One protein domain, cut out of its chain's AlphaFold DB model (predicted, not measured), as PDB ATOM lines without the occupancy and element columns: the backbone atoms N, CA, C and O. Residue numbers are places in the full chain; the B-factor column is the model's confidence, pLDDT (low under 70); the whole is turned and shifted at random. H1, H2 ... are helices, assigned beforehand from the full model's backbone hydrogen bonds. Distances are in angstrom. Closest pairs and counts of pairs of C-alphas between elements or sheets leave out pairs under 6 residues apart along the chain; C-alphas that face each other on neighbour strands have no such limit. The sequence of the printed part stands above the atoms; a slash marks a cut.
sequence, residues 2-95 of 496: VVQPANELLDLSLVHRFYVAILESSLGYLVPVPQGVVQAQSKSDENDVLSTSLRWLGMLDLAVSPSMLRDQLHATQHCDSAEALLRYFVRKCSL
ATOM      1  N   VAL A   2     209.357 291.015 223.954       37.94
ATOM      2  CA  VAL A   2     209.628 289.571 223.936       37.94
ATOM      3  C   VAL A   2     209.251 288.991 225.299       37.94
ATOM      4  O   VAL A   2     209.781 289.438 226.315       37.94
ATOM      5  N   VAL A   3     208.307 288.048 225.334       51.19
ATOM      6  CA  VAL A   3     208.045 287.234 226.531       51.19
ATOM      7  C   VAL A   3     209.367 286.568 226.911       51.19
ATOM      8  O   VAL A   3     210.012 285.971 226.055       51.19
ATOM      9  N   GLN A   4     209.815 286.724 228.159       60.38
ATOM     10  CA  GLN A   4     211.068 286.111 228.596       60.38
ATOM     11  C   GLN A   4     210.970 284.579 228.444       60.38
ATOM     12  O   GLN A   4     210.052 283.992 229.025       60.38
ATOM     13  N   PRO A   5     211.901 283.929 227.720       62.16
ATOM     14  CA  PRO A   5     211.852 282.488 227.440       62.16
ATOM     15  C   PRO A   5     211.807 281.632 228.717       62.16
ATOM     16  O   PRO A   5     211.169 280.583 228.739       62.16
ATOM     17  N   ALA A   6     212.378 282.120 229.822       65.88
ATOM     18  CA  ALA A   6     212.318 281.469 231.130       65.88
ATOM     19  C   ALA A   6     210.884 281.288 231.677       65.88
ATOM     20  O   ALA A   6     210.564 280.235 232.230       65.88
ATOM     21  N   ASN A   7     210.000 282.277 231.495       78.62
ATOM     22  CA  ASN A   7     208.607 282.183 231.953       78.62
ATOM     23  C   ASN A   7     207.804 281.204 231.093       78.62
ATOM     24  O   ASN A   7     206.926 280.503 231.588       78.62
ATOM     25  N   GLU A   8     208.125 281.134 229.803       83.44
ATOM     26  CA  GLU A   8     207.502 280.181 228.890       83.44
ATOM     27  C   GLU A   8     207.924 278.743 229.211       83.44
ATOM     28  O   GLU A   8     207.078 277.859 229.291       83.44
ATOM     29  N   LEU A   9     209.206 278.509 229.500       84.12
ATOM     30  CA  LEU A   9     209.694 277.197 229.934       84.12
ATOM     31  C   LEU A   9     209.036 276.728 231.240       84.12
ATOM     32  O   LEU A   9     208.721 275.541 231.368       84.12
ATOM     33  N   LEU A  10     208.775 277.640 232.185       87.94
ATOM     34  CA  LEU A  10     208.032 277.318 233.405       87.94
ATOM     35  C   LEU A  10     206.614 276.831 233.075       87.94
ATOM     36  O   LEU A  10     206.209 275.775 233.566       87.94
ATOM     37  N   ASP A  11     205.898 277.536 232.196       89.31
ATOM     38  CA  ASP A  11     204.549 277.150 231.760       89.31
ATOM     39  C   ASP A  11     204.542 275.775 231.104       89.31
ATOM     40  O   ASP A  11     203.752 274.907 231.478       89.31
ATOM     41  N   LEU A  12     205.467 275.541 230.173       90.19
ATOM     42  CA  LEU A  12     205.589 274.251 229.501       90.19
ATOM     43  C   LEU A  12     205.921 273.129 230.489       90.19
ATOM     44  O   LEU A  12     205.412 272.019 230.345       90.19
ATOM     45  N   SER A  13     206.721 273.405 231.524       90.00
ATOM     46  CA  SER A  13     207.028 272.420 232.564       90.00
ATOM     47  C   SER A  13     205.800 272.055 233.409       90.00
ATOM     48  O   SER A  13     205.607 270.879 233.731       90.00
ATOM     49  N   LEU A  14     204.945 273.036 233.725       92.44
ATOM     50  CA  LEU A  14     203.693 272.825 234.453       92.44
ATOM     51  C   LEU A  14     202.701 272.027 233.606       92.44
ATOM     52  O   LEU A  14     202.177 271.018 234.074       92.44
ATOM     53  N   VAL A  15     202.514 272.417 232.342       94.06
ATOM     54  CA  VAL A  15     201.651 271.698 231.392       94.06
ATOM     55  C   VAL A  15     202.144 270.265 231.187       94.06
ATOM     56  O   VAL A  15     201.347 269.331 231.211       94.06
ATOM     57  N   HIS A  16     203.459 270.063 231.066       92.50
ATOM     58  CA  HIS A  16     204.056 268.738 230.921       92.50
ATOM     59  C   HIS A  16     203.742 267.843 232.120       92.50
ATOM     60  O   HIS A  16     203.224 266.741 231.944       92.50
ATOM     61  N   ARG A  17     204.025 268.316 233.341       91.88
ATOM     62  CA  ARG A  17     203.733 267.561 234.571       91.88
ATOM     63  C   ARG A  17     202.248 267.241 234.684       91.88
ATOM     64  O   ARG A  17     201.893 266.126 235.051       91.88
ATOM     65  N   PHE A  18     201.397 268.197 234.326       94.62
ATOM     66  CA  PHE A  18     199.954 268.026 234.361       94.62
ATOM     67  C   PHE A  18     199.469 266.954 233.370       94.62
ATOM     68  O   PHE A  18     198.728 266.054 233.759       94.62
ATOM     69  N   TYR A  19     199.923 266.982 232.113       95.19
ATOM     70  CA  TYR A  19     199.561 265.966 231.116       95.19
ATOM     71  C   TYR A  19     200.112 264.579 231.435       95.19
ATOM     72  O   TYR A  19     199.405 263.591 231.243       95.19
ATOM     73  N   VAL A  20     201.336 264.487 231.955       93.19
ATOM     74  CA  VAL A  20     201.885 263.208 232.419       93.19
ATOM     75  C   VAL A  20     201.021 262.643 233.546       93.19
ATOM     76  O   VAL A  20     200.575 261.508 233.433       93.19
ATOM     77  N   ALA A  21     200.674 263.446 234.559       93.00
ATOM     78  CA  ALA A  21     199.822 263.001 235.665       93.00
ATOM     79  C   ALA A  21     198.441 262.505 235.199       93.00
ATOM     80  O   ALA A  21     197.929 261.509 235.718       93.00
ATOM     81  N   ILE A  22     197.854 263.163 234.192       93.31
ATOM     82  CA  ILE A  22     196.617 262.710 233.547       93.31
ATOM     83  C   ILE A  22     196.788 261.316 232.944       93.31
ATOM     84  O   ILE A  22     195.977 260.418 233.184       93.31
ATOM     85  N   LEU A  23     197.817 261.148 232.113       93.25
ATOM     86  CA  LEU A  23     198.023 259.915 231.367       93.25
ATOM     87  C   LEU A  23     198.396 258.765 232.298       93.25
ATOM     88  O   LEU A  23     197.865 257.675 232.132       93.25
ATOM     89  N   GLU A  24     199.222 259.005 233.313       93.12
ATOM     90  CA  GLU A  24     199.572 258.003 234.325       93.12
ATOM     91  C   GLU A  24     198.342 257.533 235.102       93.12
ATOM     92  O   GLU A  24     198.140 256.329 235.270       93.12
ATOM     93  N   SER A  25     197.471 258.468 235.493       90.31
ATOM     94  CA  SER A  25     196.207 258.145 236.165       90.31
ATOM     95  C   SER A  25     195.274 257.328 235.266       90.31
ATOM     96  O   SER A  25     194.615 256.404 235.735       90.31
ATOM     97  N   SER A  26     195.231 257.637 233.967       87.94
ATOM     98  CA  SER A  26     194.369 256.936 233.012       87.94
ATOM     99  C   SER A  26     194.922 255.585 232.551       87.94
ATOM    100  O   SER A  26     194.136 254.707 232.201       87.94
ATOM    101  N   LEU A  27     196.243 255.430 232.483       88.81
ATOM    102  CA  LEU A  27     196.914 254.224 231.993       88.81
ATOM    103  C   LEU A  27     197.222 253.232 233.122       88.81
ATOM    104  O   LEU A  27     197.362 252.038 232.864       88.81
ATOM    105  N   GLY A  28     197.322 253.706 234.367       89.44
ATOM    106  CA  GLY A  28     197.673 252.888 235.529       89.44
ATOM    107  C   GLY A  28     199.159 252.520 235.607       89.44
ATOM    108  O   GLY A  28     199.535 251.649 236.390       89.44
ATOM    109  N   TYR A  29     200.010 253.159 234.799       90.12
ATOM    110  CA  TYR A  29     201.462 252.987 234.805       90.12
ATOM    111  C   TYR A  29     202.174 254.296 234.435       90.12
ATOM    112  O   TYR A  29     201.568 255.203 233.868       90.12
ATOM    113  N   LEU A  30     203.470 254.381 234.756       89.00
ATOM    114  CA  LEU A  30     204.297 255.571 234.525       89.00
ATOM    115  C   LEU A  30     204.498 255.849 233.032       89.00
ATOM    116  O   LEU A  30     204.822 254.940 232.264       89.00
ATOM    117  N   VAL A  31     204.384 257.114 232.629       89.19
ATOM    118  CA  VAL A  31     204.601 257.515 231.234       89.19
ATOM    119  C   VAL A  31     206.093 257.786 231.022       89.19
ATOM    120  O   VAL A  31     206.639 258.719 231.614       89.19
ATOM    121  N   PRO A  32     206.792 257.002 230.181       85.94
ATOM    122  CA  PRO A  32     208.217 257.201 229.967       85.94
ATOM    123  C   PRO A  32     208.470 258.504 229.204       85.94
ATOM    124  O   PRO A  32     207.925 258.727 228.122       85.94
ATOM    125  N   VAL A  33     209.347 259.351 229.744       84.50
ATOM    126  CA  VAL A  33     209.799 260.570 229.065       84.50
ATOM    127  C   VAL A  33     210.898 260.203 228.056       84.50
ATOM    128  O   VAL A  33     211.888 259.576 228.447       84.50
ATOM    129  N   PRO A  34     210.779 260.578 226.767       85.06
ATOM    130  CA  PRO A  34     211.793 260.260 225.767       85.06
ATOM    131  C   PRO A  34     213.170 260.818 226.138       85.06
ATOM    132  O   PRO A  34     213.293 261.976 226.541       85.06
ATOM    133  N   GLN A  35     214.231 260.033 225.916       78.25
ATOM    134  CA  GLN A  35     215.608 260.438 226.236       78.25
ATOM    135  C   GLN A  35     216.010 261.761 225.572       78.25
ATOM    136  O   GLN A  35     216.726 262.547 226.181       78.25
ATOM    137  N   GLY A  36     215.507 262.047 224.366       75.31
ATOM    138  CA  GLY A  36     215.753 263.319 223.681       75.31
ATOM    139  C   GLY A  36     215.216 264.542 224.436       75.31
ATOM    140  O   GLY A  36     215.850 265.590 224.407       75.31
ATOM    141  N   VAL A  37     214.106 264.407 225.170       78.38
ATOM    142  CA  VAL A  37     213.542 265.479 226.013       78.38
ATOM    143  C   VAL A  37     214.387 265.662 227.276       78.38
ATOM    144  O   VAL A  37     214.720 266.787 227.637       78.38
ATOM    145  N   VAL A  38     214.807 264.558 227.902       78.94
ATOM    146  CA  VAL A  38     215.680 264.572 229.092       78.94
ATOM    147  C   VAL A  38     217.053 265.180 228.771       78.94
ATOM    148  O   VAL A  38     217.583 265.995 229.524       78.94
ATOM    149  N   GLN A  39     217.622 264.827 227.617       75.19
ATOM    150  CA  GLN A  39     218.897 265.366 227.145       75.19
ATOM    151  C   GLN A  39     218.783 266.840 226.753       75.19
ATOM    152  O   GLN A  39     219.694 267.609 227.047       75.19
ATOM    153  N   ALA A  40     217.674 267.251 226.130       72.31
ATOM    154  CA  ALA A  40     217.442 268.653 225.792       72.31
ATOM    155  C   ALA A  40     217.386 269.537 227.045       72.31
ATOM    156  O   ALA A  40     218.013 270.585 227.056       72.31
ATOM    157  N   GLN A  41     216.760 269.079 228.133       70.25
ATOM    158  CA  GLN A  41     216.743 269.800 229.418       70.25
ATOM    159  C   GLN A  41     218.135 269.996 230.046       70.25
ATOM    160  O   GLN A  41     218.296 270.847 230.914       70.25
ATOM    161  N   SER A  42     219.138 269.221 229.616       70.56
ATOM    162  CA  SER A  42     220.526 269.328 230.089       70.56
ATOM    163  C   SER A  42     221.401 270.239 229.212       70.56
ATOM    164  O   SER A  42     222.570 270.454 229.529       70.56
ATOM    165  N   LYS A  43     220.876 270.751 228.089       70.19
ATOM    166  CA  LYS A  43     221.598 271.658 227.184       70.19
ATOM    167  C   LYS A  43     221.493 273.111 227.659       70.19
ATOM    168  O   LYS A  43     220.500 273.507 228.252       70.19
ATOM    169  N   SER A  44     222.507 273.917 227.333       67.06
ATOM    170  CA  SER A  44     222.547 275.354 227.662       67.06
ATOM    171  C   SER A  44     221.745 276.241 226.696       67.06
ATOM    172  O   SER A  44     221.581 277.424 226.981       67.06
ATOM    173  N   ASP A  45     221.296 275.718 225.550       79.88
ATOM    174  CA  ASP A  45     220.541 276.497 224.559       79.88
ATOM    175  C   ASP A  45     219.037 276.436 224.854       79.88
ATOM    176  O   ASP A  45     218.362 275.452 224.536       79.88
ATOM    177  N   GLU A  46     218.514 277.504 225.461       75.25
ATOM    178  CA  GLU A  46     217.107 277.641 225.855       75.25
ATOM    179  C   GLU A  46     216.132 277.452 224.681       75.25
ATOM    180  O   GLU A  46     215.046 276.901 224.873       75.25
ATOM    181  N   ASN A  47     216.513 277.833 223.457       77.88
ATOM    182  CA  ASN A  47     215.644 277.696 222.284       77.88
ATOM    183  C   ASN A  47     215.503 276.235 221.832       77.88
ATOM    184  O   ASN A  47     214.418 275.804 221.423       77.88
ATOM    185  N   ASP A  48     216.577 275.448 221.930       80.12
ATOM    186  CA  ASP A  48     216.542 274.015 221.618       80.12
ATOM    187  C   ASP A  48     215.695 273.257 222.657       80.12
ATOM    188  O   ASP A  48     214.859 272.416 222.298       80.12
ATOM    189  N   VAL A  49     215.823 273.629 223.941       81.25
ATOM    190  CA  VAL A  49     214.993 273.093 225.036       81.25
ATOM    191  C   VAL A  49     213.517 273.420 224.816       81.25
ATOM    192  O   VAL A  49     212.665 272.530 224.924       81.25
ATOM    193  N   LEU A  50     213.208 274.671 224.465       82.12
ATOM    194  CA  LEU A  50     211.849 275.137 224.203       82.12
ATOM    195  C   LEU A  50     211.216 274.371 223.035       82.12
ATOM    196  O   LEU A  50     210.130 273.807 223.171       82.12
ATOM    197  N   SER A  51     211.920 274.283 221.903       84.38
ATOM    198  CA  SER A  51     211.402 273.616 220.703       84.38
ATOM    199  C   SER A  51     211.170 272.116 220.917       84.38
ATOM    200  O   SER A  51     210.151 271.571 220.480       84.38
ATOM    201  N   THR A  52     212.070 271.447 221.643       85.88
ATOM    202  CA  THR A  52     211.934 270.027 221.991       85.88
ATOM    203  C   THR A  52     210.763 269.807 222.948       85.88
ATOM    204  O   THR A  52     209.969 268.883 222.748       85.88
ATOM    205  N   SER A  53     210.603 270.688 223.941       84.81
ATOM    206  CA  SER A  53     209.495 270.642 224.900       84.81
ATOM    207  C   SER A  53     208.144 270.831 224.213       84.81
ATOM    208  O   SER A  53     207.222 270.061 224.470       84.81
ATOM    209  N   LEU A  54     208.034 271.781 223.279       87.56
ATOM    210  CA  LEU A  54     206.809 272.023 222.511       87.56
ATOM    211  C   LEU A  54     206.409 270.824 221.641       87.56
ATOM    212  O   LEU A  54     205.231 270.479 221.583       87.56
ATOM    213  N   ARG A  55     207.367 270.146 220.990       88.31
ATOM    214  CA  ARG A  55     207.074 268.940 220.188       88.31
ATOM    215  C   ARG A  55     206.562 267.793 221.053       88.31
ATOM    216  O   ARG A  55     205.591 267.136 220.686       88.31
ATOM    217  N   TRP A  56     207.206 267.560 222.195       90.50
ATOM    218  CA  TRP A  56     206.778 266.527 223.136       90.50
ATOM    219  C   TRP A  56     205.399 266.836 223.722       90.50
ATOM    220  O   TRP A  56     204.521 265.974 223.717       90.50
ATOM    221  N   LEU A  57     205.175 268.085 224.132       91.00
ATOM    222  CA  LEU A  57     203.872 268.552 224.597       91.00
ATOM    223  C   LEU A  57     202.791 268.411 223.535       91.00
ATOM    224  O   LEU A  57     201.693 267.993 223.872       91.00
ATOM    225  N   GLY A  58     203.099 268.669 222.263       89.25
ATOM    226  CA  GLY A  58     202.164 268.432 221.165       89.25
ATOM    227  C   GLY A  58     201.697 266.974 221.089       89.25
ATOM    228  O   GLY A  58     200.516 266.726 220.860       89.25
ATOM    229  N   MET A  59     202.587 266.005 221.337       90.00
ATOM    230  CA  MET A  59     202.203 264.588 221.379       90.00
ATOM    231  C   MET A  59     201.368 264.242 222.614       90.00
ATOM    232  O   MET A  59     200.366 263.541 222.493       90.00
ATOM    233  N   LEU A  60     201.754 264.745 223.791       91.94
ATOM    234  CA  LEU A  60     200.982 264.547 225.021       91.94
ATOM    235  C   LEU A  60     199.580 265.151 224.910       91.94
ATOM    236  O   LEU A  60     198.596 264.519 225.280       91.94
ATOM    237  N   ASP A  61     199.485 266.348 224.340       91.56
ATOM    238  CA  ASP A  61     198.232 267.047 224.107       91.56
ATOM    239  C   ASP A  61     197.306 266.224 223.197       91.56
ATOM    240  O   ASP A  61     196.134 266.053 223.512       91.56
ATOM    241  N   LEU A  62     197.816 265.607 222.126       90.50
ATOM    242  CA  LEU A  62     197.014 264.704 221.286       90.50
ATOM    243  C   LEU A  62     196.483 263.473 222.041       90.50
ATOM    244  O   LEU A  62     195.407 262.979 221.709       90.50
ATOM    245  N   ALA A  63     197.217 262.981 223.042       91.00
ATOM    246  CA  ALA A  63     196.820 261.828 223.848       91.00
ATOM    247  C   ALA A  63     195.819 262.179 224.964       91.00
ATOM    248  O   ALA A  63     195.080 261.310 225.427       91.00
ATOM    249  N   VAL A  64     195.779 263.439 225.404       92.50
ATOM    250  CA  VAL A  64     194.869 263.912 226.453       92.50
ATOM    251  C   VAL A  64     193.549 264.364 225.833       92.50
ATOM    252  O   VAL A  64     193.515 265.252 224.983       92.50
ATOM    253  N   SER A  65     192.427 263.806 226.287       91.12
ATOM    254  CA  SER A  65     191.094 264.294 225.917       91.12
ATOM    255  C   SER A  65     190.653 265.478 226.804       91.12
ATOM    256  O   SER A  65     191.139 265.625 227.931       91.12
ATOM    257  N   PRO A  66     189.683 266.306 226.361       90.81
ATOM    258  CA  PRO A  66     189.050 267.320 227.211       90.81
ATOM    259  C   PRO A  66     188.495 266.746 228.524       90.81
ATOM    260  O   PRO A  66     188.574 267.399 229.562       90.81
ATOM    261  N   SER A  67     188.012 265.498 228.485       86.00
ATOM    262  CA  SER A  67     187.489 264.772 229.645       86.00
ATOM    263  C   SER A  67     188.519 264.582 230.732       86.00
ATOM    264  O   SER A  67     188.327 264.989 231.871       86.00
ATOM    265  N   MET A  68     189.650 264.009 230.339       89.88
ATOM    266  CA  MET A  68     190.739 263.690 231.241       89.88
ATOM    267  C   MET A  68     191.330 264.969 231.838       89.88
ATOM    268  O   MET A  68     191.654 265.014 233.021       89.88
ATOM    269  N   LEU A  69     191.405 266.034 231.031       92.00
ATOM    270  CA  LEU A  69     191.836 267.353 231.479       92.00
ATOM    271  C   LEU A  69     190.900 267.932 232.544       92.00
ATOM    272  O   LEU A  69     191.370 268.397 233.581       92.00
ATOM    273  N   ARG A  70     189.586 267.895 232.308       88.12
ATOM    274  CA  ARG A  70     188.586 268.404 233.253       88.12
ATOM    275  C   ARG A  70     188.610 267.634 234.573       88.12
ATOM    276  O   ARG A  70     188.647 268.263 235.630       88.12
ATOM    277  N   ASP A  71     188.616 266.305 234.508       86.31
ATOM    278  CA  ASP A  71     188.606 265.439 235.690       86.31
ATOM    279  C   ASP A  71     189.846 265.699 236.555       86.31
ATOM    280  O   ASP A  71     189.738 265.901 237.765       86.31
ATOM    281  N   GLN A  72     191.022 265.812 235.928       89.69
ATOM    282  CA  GLN A  72     192.260 266.118 236.641       89.69
ATOM    283  C   GLN A  72     192.268 267.525 237.244       89.69
ATOM    284  O   GLN A  72     192.743 267.701 238.369       89.69
ATOM    285  N   LEU A  73     191.749 268.536 236.536       89.56
ATOM    286  CA  LEU A  73     191.626 269.892 237.079       89.56
ATOM    287  C   LEU A  73     190.753 269.899 238.341       89.56
ATOM    288  O   LEU A  73     191.127 270.511 239.340       89.56
ATOM    289  N   HIS A  74     189.629 269.177 238.330       84.75
ATOM    290  CA  HIS A  74     188.757 269.069 239.501       84.75
ATOM    291  C   HIS A  74     189.366 268.248 240.640       84.75
ATOM    292  O   HIS A  74     189.208 268.630 241.799       84.75
ATOM    293  N   ALA A  75     190.079 267.164 240.328       84.75
ATOM    294  CA  ALA A  75     190.708 266.307 241.329       84.75
ATOM    295  C   ALA A  75     191.874 267.001 242.046       84.75
ATOM    296  O   ALA A  75     192.018 266.886 243.260       84.75
ATOM    297  N   THR A  76     192.708 267.723 241.298       81.25
ATOM    298  CA  THR A  76     193.947 268.307 241.831       81.25
ATOM    299  C   THR A  76     193.806 269.749 242.303       81.25
ATOM    300  O   THR A  76     194.589 270.201 243.134       81.25
ATOM    301  N   GLN A  77     192.833 270.483 241.756       79.94
ATOM    302  CA  GLN A  77     192.621 271.911 242.009       79.94
ATOM    303  C   GLN A  77     193.878 272.779 241.765       79.94
ATOM    304  O   GLN A  77     194.031 273.856 242.343       79.94
ATOM    305  N   HIS A  78     194.789 272.335 240.888       81.19
ATOM    306  CA  HIS A  78     196.042 273.035 240.593       81.19
ATOM    307  C   HIS A  78     195.821 274.284 239.730       81.19
ATOM    308  O   HIS A  78     195.799 274.229 238.499       81.19
ATOM    309  N   CYS A  79     195.722 275.433 240.396       84.00
ATOM    310  CA  CYS A  79     195.507 276.734 239.766       84.00
ATOM    311  C   CYS A  79     196.632 277.110 238.791       84.00
ATOM    312  O   CYS A  79     196.353 277.451 237.644       84.00
ATOM    313  N   ASP A  80     197.893 276.930 239.188       89.62
ATOM    314  CA  ASP A  80     199.048 277.260 238.341       89.62
ATOM    315  C   ASP A  80     199.060 276.453 237.035       89.62
ATOM    316  O   ASP A  80     199.419 276.968 235.977       89.62
ATOM    317  N   SER A  81     198.616 275.191 237.090       92.19
ATOM    318  CA  SER A  81     198.505 274.333 235.904       92.19
ATOM    319  C   SER A  81     197.393 274.809 234.973       92.19
ATOM    320  O   SER A  81     197.595 274.839 233.764       92.19
ATOM    321  N   ALA A  82     196.245 275.234 235.510       92.94
ATOM    322  CA  ALA A  82     195.158 275.804 234.714       92.94
ATOM    323  C   ALA A  82     195.581 277.112 234.019       92.94
ATOM    324  O   ALA A  82     195.318 277.303 232.832       92.94
ATOM    325  N   GLU A  83     196.290 277.991 234.729       93.75
ATOM    326  CA  GLU A  83     196.804 279.251 234.177       93.75
ATOM    327  C   GLU A  83     197.878 279.014 233.106       93.75
ATOM    328  O   GLU A  83     197.867 279.668 232.060       93.75
ATOM    329  N   ALA A  84     198.788 278.062 233.342       93.69
ATOM    330  CA  ALA A  84     199.800 277.658 232.371       93.69
ATOM    331  C   ALA A  84     199.172 277.006 231.127       93.69
ATOM    332  O   ALA A  84     199.580 277.311 230.008       93.69
ATOM    333  N   LEU A  85     198.139 276.170 231.297       94.94
ATOM    334  CA  LEU A  85     197.377 275.574 230.195       94.94
ATOM    335  C   LEU A  85     196.692 276.638 229.339       94.94
ATOM    336  O   LEU A  85     196.774 276.574 228.114       94.94
ATOM    337  N   LEU A  86     196.041 277.630 229.957       94.75
ATOM    338  CA  LEU A  86     195.390 278.701 229.204       94.75
ATOM    339  C   LEU A  86     196.416 279.482 228.373       94.75
ATOM    340  O   LEU A  86     196.212 279.679 227.175       94.75
ATOM    341  N   ARG A  87     197.553 279.854 228.975       93.62
ATOM    342  CA  ARG A  87     198.652 280.526 228.265       93.62
ATOM    343  C   ARG A  87     199.250 279.662 227.156       93.62
ATOM    344  O   ARG A  87     199.539 280.185 226.080       93.62
ATOM    345  N   TYR A  88     199.400 278.358 227.383       92.75
ATOM    346  CA  TYR A  88     199.844 277.402 226.368       92.75
ATOM    347  C   TYR A  88     198.895 277.382 225.166       92.75
ATOM    348  O   TYR A  88     199.353 277.541 224.037       92.75
ATOM    349  N   PHE A  89     197.579 277.282 225.384       92.88
ATOM    350  CA  PHE A  89     196.612 277.284 224.284       92.88
ATOM    351  C   PHE A  89     196.555 278.623 223.541       92.88
ATOM    352  O   PHE A  89     196.467 278.620 222.319       92.88
ATOM    353  N   VAL A  90     196.673 279.758 224.236       91.69
ATOM    354  CA  VAL A  90     196.717 281.083 223.587       91.69
ATOM    355  C   VAL A  90     197.962 281.244 222.699       91.69
ATOM    356  O   VAL A  90     197.882 281.875 221.648       91.69
ATOM    357  N   ARG A  91     199.109 280.659 223.081       88.94
ATOM    358  CA  ARG A  91     200.361 280.709 222.296       88.94
ATOM    359  C   ARG A  91     200.449 279.654 221.190       88.94
ATOM    360  O   ARG A  91     201.327 279.743 220.334       88.94
ATOM    361  N   LYS A  92     199.597 278.628 221.212       87.88
ATOM    362  CA  LYS A  92     199.720 277.473 220.318       87.88
ATOM    363  C   LYS A  92     199.488 277.882 218.858       87.88
ATOM    364  O   LYS A  92     198.409 278.330 218.490       87.88
ATOM    365  N   CYS A  93     200.490 277.667 218.002       68.31
ATOM    366  CA  CYS A  93     200.427 278.050 216.583       68.31
ATOM    367  C   CYS A  93     199.438 277.211 215.754       68.31
ATOM    368  O   CYS A  93     198.934 277.679 214.737       68.31
ATOM    369  N   SER A  94     199.180 275.963 216.158       73.88
ATOM    370  CA  SER A  94     198.292 275.032 215.455       73.88
ATOM    371  C   SER A  94     197.115 274.649 216.348       73.88
ATOM    372  O   SER A  94     197.230 273.743 217.175       73.88
ATOM    373  N   LEU A  95     195.998 275.354 216.181       82.88
ATOM    374  CA  LEU A  95     194.778 275.160 216.960       82.88
ATOM    375  C   LEU A  95     193.800 274.259 216.205       82.88
ATOM    376  O   LEU A  95     193.533 274.475 215.021       82.88
TER     377      LEU A  95
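AT A GLANCE: This is residues 2 to 95 of the 496 residues of an uncharacterized protein of Acidobacteria bacterium (UniProt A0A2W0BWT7). A long helix, H1, forms the middle of a small helical body, with H3 packed along it and running the same way, while H5 crosses the first half of H1 and H4 crosses its last part. The short helix H2 packs on the first half of H3, after a stretch that folds back from the end of H1. The printed part has 94 residues, with five named helices in the order H1 to H5 and no named strand: the class is all helix. It is compact, with a radius of gyration of the C-alphas of 13.2 A, and spans 35 by 28 by 23 A.

HOW THE PARTS SIT: H1, residues 5 to 27, is the hub and touches three helices. H3, residues 46 to 63, touches it at a shallow tilt of 28 degrees, the same way; the closest C-alphas, of His 16 and Leu 57, are 6.3 A apart. H5, residues 79 to 91, touches residues 11 to 18 of H1 alone, opposite ways at a steep tilt of 69 degrees, only just short of perpendicular; the closest C-alphas, of Asp 11 and Ala 84, are 4.8 A apart. H4, residues 66 to 76, touches residues 19 to 26 of H1 alone, about perpendicular at 83 degrees; the closest C-alphas, of Ile 22 and Gln 72, are 6.3 A apart. H2, residues 35 to 40, forms a helical hairpin with H3, at a tilt of 37 degrees, only just steep; the closest C-alphas, of Ala 40 and Val 49, are 5.1 A apart. H3 and H5 are apart. In H1, H2, H3, H4 and H5 every O i to N i+4 pair is within hydrogen-bond range.

IN THESE COORDINATES: H1 begins at C-alpha 5, (211.852, 282.488, 227.440), and measures 32.3 A; H3 measures 25.8 A, H5 18.6 A, H4 15.4 A and H2 8.4 A. H5 ends at C-alpha 91, (200.361, 280.709, 222.296).

THE WHOLE: The two C-alphas farthest apart, of Val 2 and Gly 28, are 40.3 A apart. The printed part has no cut and no long link. In this predicted model pLDDT is under 70 at residues 2 to 6, 44 and 93.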